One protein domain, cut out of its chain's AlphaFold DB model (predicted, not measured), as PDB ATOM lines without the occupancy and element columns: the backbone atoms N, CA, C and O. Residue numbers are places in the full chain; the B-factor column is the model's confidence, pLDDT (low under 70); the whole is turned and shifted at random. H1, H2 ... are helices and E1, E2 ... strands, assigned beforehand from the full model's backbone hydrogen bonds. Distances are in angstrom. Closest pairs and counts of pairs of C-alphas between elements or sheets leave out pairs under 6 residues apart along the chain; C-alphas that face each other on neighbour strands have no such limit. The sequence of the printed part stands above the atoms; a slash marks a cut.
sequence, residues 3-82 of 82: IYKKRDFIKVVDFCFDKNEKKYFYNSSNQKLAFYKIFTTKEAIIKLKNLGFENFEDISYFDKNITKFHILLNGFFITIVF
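Overview. This is residues 3 to 82 of the 82 residues of a protein of Campylobacter ureolyticus (UniProt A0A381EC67). A two-stranded antiparallel hairpin, E1 and E2, packs along one side of a long helix, H3, which runs through the middle of the domain; the hairpin's other face is bare. Three shorter helices, H1, H2 and H4, cover the side of H3 away from the hairpin, with H2 near the start of H3 and H4 near its end. The printed part has 80 residues, with four named helices followed by two named strands in the order H1, H2, H3, H4, E1, E2, and its class is mixed, helices and strands. It is compact, with a radius of gyration of the C-alphas of 12.0 A, and rounded, spanning 29 by 29 by 21 A.

Arrangement. The sheet is the hairpin of E1, residues 68 to 73, and E2, residues 76 to 81, antiparallel neighbours at 162 degrees between their directions. N 71 and O 78 are within hydrogen-bond range at 2.9 A, and so are N 78 and O 71 at 2.8 A. H3, residues 31 to 48, has 12 pairs of C-alphas within 8 A of E2, the closest those of Thr 40 and Thr 79, 6.1 A apart. With E1 it has 2 such pairs, the closest those of Lys 37 and His 70, 7.2 A apart. H2, residues 19 to 26, and H3 form a helical hairpin: they touch, with residues 31 to 38 of H3 alone, and run opposite ways at a steep tilt of 38 degrees. Their closest C-alphas, those of Phe 25 and Ala 34, are 5.4 A apart. H4, residues 53 to 56, touches H3 with residues 42 to 46 of H3 alone; the closest C-alphas are those of Lys 42 and Phe 56, 6.6 A apart. H1, residues 10 to 16, is close to H2 but not clearly touching, with the C-alphas of Val 13 and Lys 22 6.6 A apart, opposite ways at a shallow tilt of 21 degrees. H1 and H2 are both apart from E1 and E2. In H1, H2 and H3 every O i to N i+4 pair is within hydrogen-bond range; H4 is too short for such a pair.

Along the chain. E1 measures 16.2 A from first to last C-alpha and E2 16.3 A, with C-alpha 81 at (28.911, -7.282, 8.723). H3 measures 25.4 A, from C-alpha 31 at (37.395, -8.546, -10.726). H2 measures 10.6 A, H1 9.9 A and H4 5.4 A; H1 begins with C-alpha 10 at (35.593, 0.887, -13.395).

Size, cuts and confidence. The C-alphas farthest apart, those of Ser 29 and Asn 50, are 32.9 A apart. The printed part has no cut. The link from H4 to E1, 11 residues, is long; the other links between named elements are tight. The mean pLDDT of the printed part is 93.8, and no printed residue is under 70.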
ATOM      1  N   ILE A   3      22.292  -7.621  -6.802       93.94
ATOM      2  CA  ILE A   3      22.194  -8.554  -7.937       93.94
ATOM      3  C   ILE A   3      23.594  -8.758  -8.525       93.94
ATOM      4  O   ILE A   3      24.191  -7.805  -9.041       93.94
ATOM      5  N   TYR A   4      24.086 -10.000  -8.523       93.06
ATOM      6  CA  TYR A   4      25.421 -10.385  -8.982       93.06
ATOM      7  C   TYR A   4      25.508 -10.474 -10.515       93.06
ATOM      8  O   TYR A   4      25.683 -11.538 -11.114       93.06
ATOM      9  N   LYS A   5      25.445  -9.325 -11.187       91.75
ATOM     10  CA  LYS A   5      25.527  -9.205 -12.656       91.75
ATOM     11  C   LYS A   5      26.774  -8.451 -13.114       91.75
ATOM     12  O   LYS A   5      27.405  -7.764 -12.314       91.75
ATOM     13  N   LYS A   6      27.172  -8.605 -14.378       85.19
ATOM     14  CA  LYS A   6      28.256  -7.800 -14.971       85.19
ATOM     15  C   LYS A   6      27.769  -6.349 -15.111       85.19
ATOM     16  O   LYS A   6      26.628  -6.142 -15.516       85.19
ATOM     17  N   ARG A   7      28.591  -5.373 -14.729       81.38
ATOM     18  CA  ARG A   7      28.332  -3.929 -14.869       81.38
ATOM     19  C   ARG A   7      29.646  -3.241 -15.257       81.38
ATOM     20  O   ARG A   7      30.704  -3.866 -15.168       81.38
ATOM     21  N   ASP A   8      29.576  -1.987 -15.691       83.44
ATOM     22  CA  ASP A   8      30.771  -1.151 -15.811       83.44
ATOM     23  C   ASP A   8      31.207  -0.715 -14.405       83.44
ATOM     24  O   ASP A   8      30.654   0.211 -13.815       83.44
ATOM     25  N   PHE A   9      32.126  -1.485 -13.823       86.12
ATOM     26  CA  PHE A   9      32.584  -1.294 -12.449       86.12
ATOM     27  C   PHE A   9      33.664  -0.218 -12.333       86.12
ATOM     28  O   PHE A   9      33.886   0.284 -11.237       86.12
ATOM     29  N   ILE A  10      34.335   0.131 -13.433       90.19
ATOM     30  CA  ILE A  10      35.593   0.887 -13.395       90.19
ATOM     31  C   ILE A  10      35.376   2.287 -12.831       90.19
ATOM     32  O   ILE A  10      36.066   2.676 -11.897       90.19
ATOM     33  N   LYS A  11      34.336   2.994 -13.286       89.75
ATOM     34  CA  LYS A  11      34.013   4.333 -12.766       89.75
ATOM     35  C   LYS A  11      33.734   4.330 -11.262       89.75
ATOM     36  O   LYS A  11      34.151   5.242 -10.557       89.75
ATOM     37  N   VAL A  12      33.046   3.297 -10.773       89.81
ATOM     38  CA  VAL A  12      32.730   3.154  -9.345       89.81
ATOM     39  C   VAL A  12      33.986   2.806  -8.554       89.81
ATOM     40  O   VAL A  12      34.199   3.362  -7.489       89.81
ATOM     41  N   VAL A  13      34.841   1.922  -9.071       92.50
ATOM     42  CA  VAL A  13      36.137   1.609  -8.450       92.50
ATOM     43  C   VAL A  13      36.998   2.867  -8.359       92.50
ATOM     44  O   VAL A  13      37.576   3.145  -7.314       92.50
ATOM     45  N   ASP A  14      37.068   3.652  -9.428       90.75
ATOM     46  CA  ASP A  14      37.920   4.834  -9.475       90.75
ATOM     47  C   ASP A  14      37.458   5.931  -8.514       90.75
ATOM     48  O   ASP A  14      38.311   6.564  -7.889       90.75
ATOM     49  N   PHE A  15      36.147   6.105  -8.350       88.31
ATOM     50  CA  PHE A  15      35.579   7.100  -7.444       88.31
ATOM     51  C   PHE A  15      35.518   6.609  -5.992       88.31
ATOM     52  O   PHE A  15      35.971   7.287  -5.085       88.31
ATOM     53  N   CYS A  16      35.000   5.404  -5.755       89.69
ATOM     54  CA  CYS A  16      34.604   4.968  -4.417       89.69
ATOM     55  C   CYS A  16      35.664   4.161  -3.654       89.69
ATOM     56  O   CYS A  16      35.466   3.896  -2.464       89.69
ATOM     57  N   PHE A  17      36.705   3.639  -4.318       94.00
ATOM     58  CA  PHE A  17      37.648   2.708  -3.681       94.00
ATOM     59  C   PHE A  17      38.942   3.407  -3.265       94.00
ATOM     60  O   PHE A  17      39.526   4.193  -4.015       94.00
ATOM     61  N   ASP A  18      39.444   3.046  -2.085       93.88
ATOM     62  CA  ASP A  18      40.749   3.493  -1.614       93.88
ATOM     63  C   ASP A  18      41.899   2.822  -2.402       93.88
ATOM     64  O   ASP A  18      41.713   1.903  -3.208       93.88
ATOM     65  N   LYS A  19      43.139   3.276  -2.182       94.50
ATOM     66  CA  LYS A  19      44.326   2.751  -2.884       94.50
ATOM     67  C   LYS A  19      44.515   1.235  -2.702       94.50
ATOM     68  O   LYS A  19      44.941   0.552  -3.637       94.50
ATOM     69  N   ASN A  20      44.232   0.707  -1.515       95.69
ATOM     70  CA  ASN A  20      44.390  -0.711  -1.201       95.69
ATOM     71  C   ASN A  20      43.258  -1.540  -1.815       95.69
ATOM     72  O   ASN A  20      43.507  -2.620  -2.351       95.69
ATOM     73  N   GLU A  21      42.033  -1.022  -1.793       96.94
ATOM     74  CA  GLU A  21      40.854  -1.611  -2.428       96.94
ATOM     75  C   GLU A  21      41.020  -1.689  -3.943       96.94
ATOM     76  O   GLU A  21      40.811  -2.752  -4.530       96.94
ATOM     77  N   LYS A  22      41.506  -0.611  -4.573       96.38
ATOM     78  CA  LYS A  22      41.876  -0.600  -5.996       96.38
ATOM     79  C   LYS A  22      42.933  -1.655  -6.296       96.38
ATOM     80  O   LYS A  22      42.758  -2.450  -7.216       96.38
ATOM     81  N   LYS A  23      44.001  -1.723  -5.495       97.06
ATOM     82  CA  LYS A  23      45.050  -2.742  -5.663       97.06
ATOM     83  C   LYS A  23      44.484  -4.161  -5.561       97.06
ATOM     84  O   LYS A  23      44.828  -5.010  -6.379       97.06
ATOM     85  N   TYR A  24      43.608  -4.427  -4.593       97.12
ATOM     86  CA  TYR A  24      42.948  -5.725  -4.448       97.12
ATOM     87  C   TYR A  24      42.041  -6.054  -5.636       97.12
ATOM     88  O   TYR A  24      42.076  -7.177  -6.136       97.12
ATOM     89  N   PHE A  25      41.264  -5.079  -6.108       96.75
ATOM     90  CA  PHE A  25      40.411  -5.227  -7.278       96.75
ATOM     91  C   PHE A  25      41.229  -5.556  -8.533       96.75
ATOM     92  O   PHE A  25      40.985  -6.590  -9.155       96.75
ATOM     93  N   TYR A  26      42.229  -4.737  -8.875       95.81
ATOM     94  CA  TYR A  26      43.018  -4.901 -10.099       95.81
ATOM     95  C   TYR A  26      43.882  -6.168 -10.097       95.81
ATOM     96  O   TYR A  26      44.058  -6.775 -11.150       95.81
ATOM     97  N   ASN A  27      44.346  -6.620  -8.927       97.00
ATOM     98  CA  ASN A  27      45.117  -7.859  -8.795       97.00
ATOM     99  C   ASN A  27      44.243  -9.124  -8.703       97.00
ATOM    100  O   ASN A  27      44.776 -10.231  -8.618       97.00
ATOM    101  N   SER A  28      42.914  -8.994  -8.668       96.06
ATOM    102  CA  SER A  28      42.023 -10.147  -8.558       96.06
ATOM    103  C   SER A  28      41.851 -10.859  -9.899       96.06
ATOM    104  O   SER A  28      41.490 -10.242 -10.898       96.06
ATOM    105  N   SER A  29      41.972 -12.189  -9.896       95.38
ATOM    106  CA  SER A  29      41.600 -13.033 -11.042       95.38
ATOM    107  C   SER A  29      40.102 -12.974 -11.371       95.38
ATOM    108  O   SER A  29      39.698 -13.283 -12.489       95.38
ATOM    109  N   ASN A  30      39.266 -12.554 -10.414       94.69
ATOM    110  CA  ASN A  30      37.836 -12.349 -10.602       94.69
ATOM    111  C   ASN A  30      37.436 -10.947 -10.125       94.69
ATOM    112  O   ASN A  30      36.865 -10.765  -9.047       94.69
ATOM    113  N   GLN A  31      37.706  -9.956 -10.975       94.06
ATOM    114  CA  GLN A  31      37.395  -8.546 -10.726       94.06
ATOM    115  C   GLN A  31      35.914  -8.309 -10.401       94.06
ATOM    116  O   GLN A  31      35.604  -7.532  -9.502       94.06
ATOM    117  N   LYS A  32      34.982  -9.027 -11.050       94.44
ATOM    118  CA  LYS A  32      33.548  -8.948 -10.719       94.44
ATOM    119  C   LYS A  32      33.319  -9.319  -9.254       94.44
ATOM    120  O   LYS A  32      32.670  -8.577  -8.526       94.44
ATOM    121  N   LEU A  33      33.835 -10.465  -8.811       95.25
ATOM    122  CA  LEU A  33      33.707 -10.893  -7.418       95.25
ATOM    123  C   LEU A  33      34.387  -9.912  -6.452       95.25
ATOM    124  O   LEU A  33      33.796  -9.586  -5.426       95.25
ATOM    125  N   ALA A  34      35.586  -9.429  -6.783       96.06
ATOM    126  CA  ALA A  34      36.307  -8.458  -5.962       96.06
ATOM    127  C   ALA A  34      35.529  -7.145  -5.800       96.06
ATOM    128  O   ALA A  34      35.403  -6.652  -4.681       96.06
ATOM    129  N   PHE A  35      34.938  -6.638  -6.887       96.19
ATOM    130  CA  PHE A  35      34.068  -5.468  -6.850       96.19
ATOM    131  C   PHE A  35      32.909  -5.671  -5.878       96.19
ATOM    132  O   PHE A  35      32.743  -4.872  -4.963       96.19
ATOM    133  N   TYR A  36      32.135  -6.753  -6.033       96.56
ATOM    134  CA  TYR A  36      30.977  -6.984  -5.167       96.56
ATOM    135  C   TYR A  36      31.384  -7.183  -3.706       96.56
ATOM    136  O   TYR A  36      30.692  -6.668  -2.832       96.56
ATOM    137  N   LYS A  37      32.512  -7.853  -3.426       96.75
ATOM    138  CA  LYS A  37      33.052  -7.967  -2.063       96.75
ATOM    139  C   LYS A  37      33.315  -6.600  -1.447       96.75
ATOM    140  O   LYS A  37      32.777  -6.324  -0.379       96.75
ATOM    141  N   ILE A  38      34.088  -5.749  -2.118       96.69
ATOM    142  CA  ILE A  38      34.417  -4.415  -1.602       96.69
ATOM    143  C   ILE A  38      33.142  -3.580  -1.478       96.69
ATOM    144  O   ILE A  38      32.776  -3.180  -0.377       96.69
ATOM    145  N   PHE A  39      32.426  -3.387  -2.587       95.38
ATOM    146  CA  PHE A  39      31.291  -2.473  -2.673       95.38
ATOM    147  C   PHE A  39      30.214  -2.792  -1.631       95.38
ATOM    148  O   PHE A  39      29.854  -1.940  -0.825       95.38
ATOM    149  N   THR A  40      29.762  -4.047  -1.576       95.88
ATOM    150  CA  THR A  40      28.679  -4.426  -0.655       95.88
ATOM    151  C   THR A  40      29.121  -4.489   0.806       95.88
ATOM    152  O   THR A  40      28.277  -4.351   1.687       95.88
ATOM    153  N   THR A  41      30.418  -4.671   1.090       97.38
ATOM    154  CA  THR A  41      30.945  -4.527   2.459       97.38
ATOM    155  C   THR A  41      30.879  -3.081   2.900       97.38
ATOM    156  O   THR A  41      30.385  -2.810   3.988       97.38
ATOM    157  N   LYS A  42      31.347  -2.153   2.058       96.31
ATOM    158  CA  LYS A  42      31.337  -0.723   2.376       96.31
ATOM    159  C   LYS A  42      29.909  -0.238   2.619       96.31
ATOM    160  O   LYS A  42      29.645   0.345   3.665       96.31
ATOM    161  N   GLU A  43      28.965  -0.603   1.750       95.38
ATOM    162  CA  GLU A  43      27.538  -0.325   1.971       95.38
ATOM    163  C   GLU A  43      27.006  -0.896   3.293       95.38
ATOM    164  O   GLU A  43      26.206  -0.254   3.974       95.38
ATOM    165  N   ALA A  44      27.411  -2.115   3.653       96.50
ATOM    166  CA  ALA A  44      26.957  -2.752   4.881       96.50
ATOM    167  C   ALA A  44      27.545  -2.070   6.128       96.50
ATOM    168  O   ALA A  44      26.824  -1.880   7.103       96.50
ATOM    169  N   ILE A  45      28.812  -1.643   6.089       96.38
ATOM    170  CA  ILE A  45      29.453  -0.906   7.188       96.38
ATOM    171  C   ILE A  45      28.810   0.473   7.369       96.38
ATOM    172  O   ILE A  45      28.558   0.866   8.505       96.38
ATOM    173  N   ILE A  46      28.512   1.189   6.279       95.69
ATOM    174  CA  ILE A  46      27.788   2.472   6.329       95.69
ATOM    175  C   ILE A  46      26.463   2.297   7.072       95.69
ATOM    176  O   ILE A  46      26.171   3.042   8.004       95.69
ATOM    177  N   LYS A  47      25.700   1.253   6.720       95.31
ATOM    178  CA  LYS A  47      24.429   0.923   7.381       95.31
ATOM    179  C   LYS A  47      24.618   0.544   8.848       95.31
ATOM    180  O   LYS A  47      23.864   1.020   9.687       95.31
ATOM    181  N   LEU A  48      25.631  -0.265   9.165       95.19
ATOM    182  CA  LEU A  48      25.952  -0.658  10.541       95.19
ATOM    183  C   LEU A  48      26.288   0.559  11.419       95.19
ATOM    184  O   LEU A  48      25.849   0.629  12.562       95.19
ATOM    185  N   LYS A  49      27.051   1.517  10.882       94.50
ATOM    186  CA  LYS A  49      27.480   2.734  11.587       94.50
ATOM    187  C   LYS A  49      26.451   3.875  11.520       94.50
ATOM    188  O   LYS A  49      26.715   4.939  12.068       94.50
ATOM    189  N   ASN A  50      25.299   3.660  10.875       94.88
ATOM    190  CA  ASN A  50      24.266   4.671  10.626       94.88
ATOM    191  C   ASN A  50      24.816   5.953   9.959       94.88
ATOM    192  O   ASN A  50      24.503   7.070  10.372       94.88
ATOM    193  N   LEU A  51      25.674   5.774   8.951       93.69
ATOM    194  CA  LEU A  51      26.297   6.849   8.175       93.69
ATOM    195  C   LEU A  51      25.579   7.068   6.837       93.69
ATOM    196  O   LEU A  51      24.816   6.213   6.376       93.69
ATOM    197  N   GLY A  52      25.851   8.206   6.201       91.00
ATOM    198  CA  GLY A  52      25.387   8.511   4.851       91.00
ATOM    199  C   GLY A  52      26.292   7.931   3.757       91.00
ATOM    200  O   GLY A  52      27.397   7.443   4.012       91.00
ATOM    201  N   PHE A  53      25.821   7.975   2.507       85.56
ATOM    202  CA  PHE A  53      26.597   7.517   1.344       85.56
ATOM    203  C   PHE A  53      27.799   8.418   1.045       85.56
ATOM    204  O   PHE A  53      28.764   7.970   0.436       85.56
ATOM    205  N   GLU A  54      27.774   9.669   1.484       87.94
ATOM    206  CA  GLU A  54      28.892  10.604   1.414       87.94
ATOM    207  C   GLU A  54      30.140  10.090   2.149       87.94
ATOM    208  O   GLU A  54      31.252  10.431   1.762       87.94
ATOM    209  N   ASN A  55      29.980   9.200   3.135       88.12
ATOM    210  CA  ASN A  55      31.088   8.595   3.878       88.12
ATOM    211  C   ASN A  55      31.679   7.352   3.200       88.12
ATOM    212  O   ASN A  55      32.468   6.629   3.807       88.12
ATOM    213  N   PHE A  56      31.291   7.041   1.960       86.69
ATOM    214  CA  PHE A  56      31.731   5.813   1.297       86.69
ATOM    215  C   PHE A  56      33.251   5.747   1.113       86.69
ATOM    216  O   PHE A  56      33.819   4.663   1.221       86.69
ATOM    217  N   GLU A  57      33.918   6.878   0.880       83.38
ATOM    218  CA  GLU A  57      35.383   6.942   0.782       83.38
ATOM    219  C   GLU A  57      36.082   6.716   2.135       83.38
ATOM    220  O   GLU A  57      37.159   6.121   2.164       83.38
ATOM    221  N   ASP A  58      35.447   7.098   3.250       86.81
ATOM    222  CA  ASP A  58      35.996   6.966   4.613       86.81
ATOM    223  C   ASP A  58      35.904   5.536   5.165       86.81
ATOM    224  O   ASP A  58      36.571   5.166   6.136       86.81
ATOM    225  N   ILE A  59      35.047   4.710   4.566       94.00
ATOM    226  CA  ILE A  59      34.887   3.310   4.934       94.00
ATOM    227  C   ILE A  59      35.864   2.456   4.136       94.00
ATOM    228  O   ILE A  59      35.955   2.570   2.919       94.00
ATOM    229  N   SER A  60      36.541   1.529   4.813       94.88
ATOM    230  CA  SER A  60      37.421   0.566   4.154       94.88
ATOM    231  C   SER A  60      36.877  -0.853   4.267       94.88
ATOM    232  O   SER A  60      36.540  -1.336   5.349       94.88
ATOM    233  N   TYR A  61      36.886  -1.577   3.151       96.75
ATOM    234  CA  TYR A  61      36.717  -3.026   3.109       96.75
ATOM    235  C   TYR A  61      37.726  -3.744   4.016       96.75
ATOM    236  O   TYR A  61      37.424  -4.822   4.526       96.75
ATOM    237  N   PHE A  62      38.905  -3.162   4.253       96.38
ATOM    238  CA  PHE A  62      39.949  -3.735   5.102       96.38
ATOM    239  C   PHE A  62      39.872  -3.308   6.575       96.38
ATOM    240  O   PHE A  62      40.824  -3.568   7.313       96.38
ATOM    241  N   ASP A  63      38.763  -2.701   7.021       94.75
ATOM    242  CA  ASP A  63      38.529  -2.424   8.444       94.75
ATOM    243  C   ASP A  63      38.672  -3.727   9.252       94.75
ATOM    244  O   ASP A  63      37.943  -4.701   9.039       94.75
ATOM    245  N   LYS A  64      39.681  -3.763  10.133       93.62
ATOM    246  CA  LYS A  64      40.043  -4.944  10.931       93.62
ATOM    247  C   LYS A  64      39.098  -5.167  12.107       93.62
ATOM    248  O   LYS A  64      39.099  -6.258  12.665       93.62
ATOM    249  N   ASN A  65      38.313  -4.154  12.467       94.94
ATOM    250  CA  ASN A  65      37.341  -4.236  13.552       94.94
ATOM    251  C   ASN A  65      35.984  -4.768  13.072       94.94
ATOM    252  O   ASN A  65      35.095  -4.963  13.890       94.94
ATOM    253  N   ILE A  66      35.825  -4.987  11.762       95.69
ATOM    254  CA  ILE A  66      34.590  -5.486  11.161       95.69
ATOM    255  C   ILE A  66      34.777  -6.929  10.706       95.69
ATOM    256  O   ILE A  66      35.587  -7.232   9.817       95.69
ATOM    257  N   THR A  67      33.949  -7.814  11.255       96.44
ATOM    258  CA  THR A  67      33.797  -9.166  10.726       96.44
ATOM    259  C   THR A  67      32.882  -9.110   9.510       96.44
ATOM    260  O   THR A  67      31.857  -8.434   9.520       96.44
ATOM    261  N   LYS A  68      33.251  -9.808   8.431       96.25
ATOM    262  CA  LYS A  68      32.487  -9.810   7.175       96.25
ATOM    263  C   LYS A  68      32.316 -11.214   6.612       96.25
ATOM    264  O   LYS A  68      33.281 -11.966   6.488       96.25
ATOM    265  N   PHE A  69      31.086 -11.525   6.214       96.75
ATOM    266  CA  PHE A  69      30.711 -12.763   5.534       96.75
ATOM    267  C   PHE A  69      30.104 -12.460   4.167       96.75
ATOM    268  O   PHE A  69      29.322 -11.522   4.018       96.75
ATOM    269  N   HIS A  70      30.449 -13.285   3.178       97.38
ATOM    270  CA  HIS A  70      29.976 -13.162   1.803       97.38
ATOM    271  C   HIS A  70      29.321 -14.454   1.341       97.38
ATOM    272  O   HIS A  70      29.930 -15.520   1.420       97.38
ATOM    273  N   ILE A  71      28.111 -14.345   0.803       97.25
ATOM    274  CA  ILE A  71      27.336 -15.474   0.297       97.25
ATOM    275  C   ILE A  71      26.867 -15.130  -1.116       97.25
ATOM    276  O   ILE A  71      26.310 -14.060  -1.352       97.25
ATOM    277  N   LEU A  72      27.087 -16.046  -2.059       95.75
ATOM    278  CA  LEU A  72      26.479 -15.984  -3.384       95.75
ATOM    279  C   LEU A  72      25.332 -16.997  -3.423       95.75
ATOM    280  O   LEU A  72      25.580 -18.199  -3.399       95.75
ATOM    281  N   LEU A  73      24.092 -16.512  -3.471       95.31
ATOM    282  CA  LEU A  73      22.889 -17.349  -3.434       95.31
ATOM    283  C   LEU A  73      21.888 -16.868  -4.486       95.31
ATOM    284  O   LEU A  73      21.530 -15.696  -4.502       95.31
ATOM    285  N   ASN A  74      21.439 -17.765  -5.368       94.06
ATOM    286  CA  ASN A  74      20.413 -17.492  -6.386       94.06
ATOM    287  C   ASN A  74      20.665 -16.214  -7.218       94.06
ATOM    288  O   ASN A  74      19.745 -15.458  -7.514       94.06
ATOM    289  N   GLY A  75      21.926 -15.943  -7.576       93.00
ATOM    290  CA  GLY A  75      22.304 -14.750  -8.345       93.00
ATOM    291  C   GLY A  75      22.406 -13.456  -7.527       93.00
ATOM    292  O   GLY A  75      22.693 -12.403  -8.099       93.00
ATOM    293  N   PHE A  76      22.240 -13.518  -6.206       95.19
ATOM    294  CA  PHE A  76      22.440 -12.402  -5.287       95.19
ATOM    295  C   PHE A  76      23.755 -12.536  -4.531       95.19
ATOM    296  O   PHE A  76      24.099 -13.606  -4.028       95.19
ATOM    297  N   PHE A  77      24.473 -11.421  -4.426       96.94
ATOM    298  CA  PHE A  77      25.627 -11.279  -3.557       96.94
ATOM    299  C   PHE A  77      25.182 -10.660  -2.231       96.94
ATOM    300  O   PHE A  77      24.730  -9.510  -2.170       96.94
ATOM    301  N   ILE A  78      25.265 -11.450  -1.169       97.38
ATOM    302  CA  ILE A  78      24.836 -11.092   0.177       97.38
ATOM    303  C   ILE A  78      26.089 -10.870   1.015       97.38
ATOM    304  O   ILE A  78      26.972 -11.726   1.061       97.38
ATOM    305  N   THR A  79      26.139  -9.719   1.679       97.88
ATOM    306  CA  THR A  79      27.207  -9.365   2.610       97.88
ATOM    307  C   THR A  79      26.597  -9.057   3.960       97.88
ATOM    308  O   THR A  79      25.617  -8.316   4.040       97.88
ATOM    309  N   ILE A  80      27.173  -9.660   4.994       97.00
ATOM    310  CA  ILE A  80      26.794  -9.494   6.394       97.00
ATOM    311  C   ILE A  80      28.028  -8.957   7.118       97.00
ATOM    312  O   ILE A  80      29.119  -9.497   6.926       97.00
ATOM    313  N   VAL A  81      27.852  -7.899   7.911       96.81
ATOM    314  CA  VAL A  81      28.911  -7.282   8.723       96.81
ATOM    315  C   VAL A  81      28.438  -7.108  10.162       96.81
ATOM    316  O   VAL A  81      27.251  -6.852  10.370       96.81
ATOM    317  N   PHE A  82      29.348  -7.260  11.123       92.00
ATOM    318  CA  PHE A  82      29.139  -7.021  12.555       92.00
ATOM    319  C   PHE A  82      30.477  -6.912  13.293       92.00
ATOM    320  O   PHE A  82      31.518  -7.317  12.713       92.00
TER     321      PHE A  82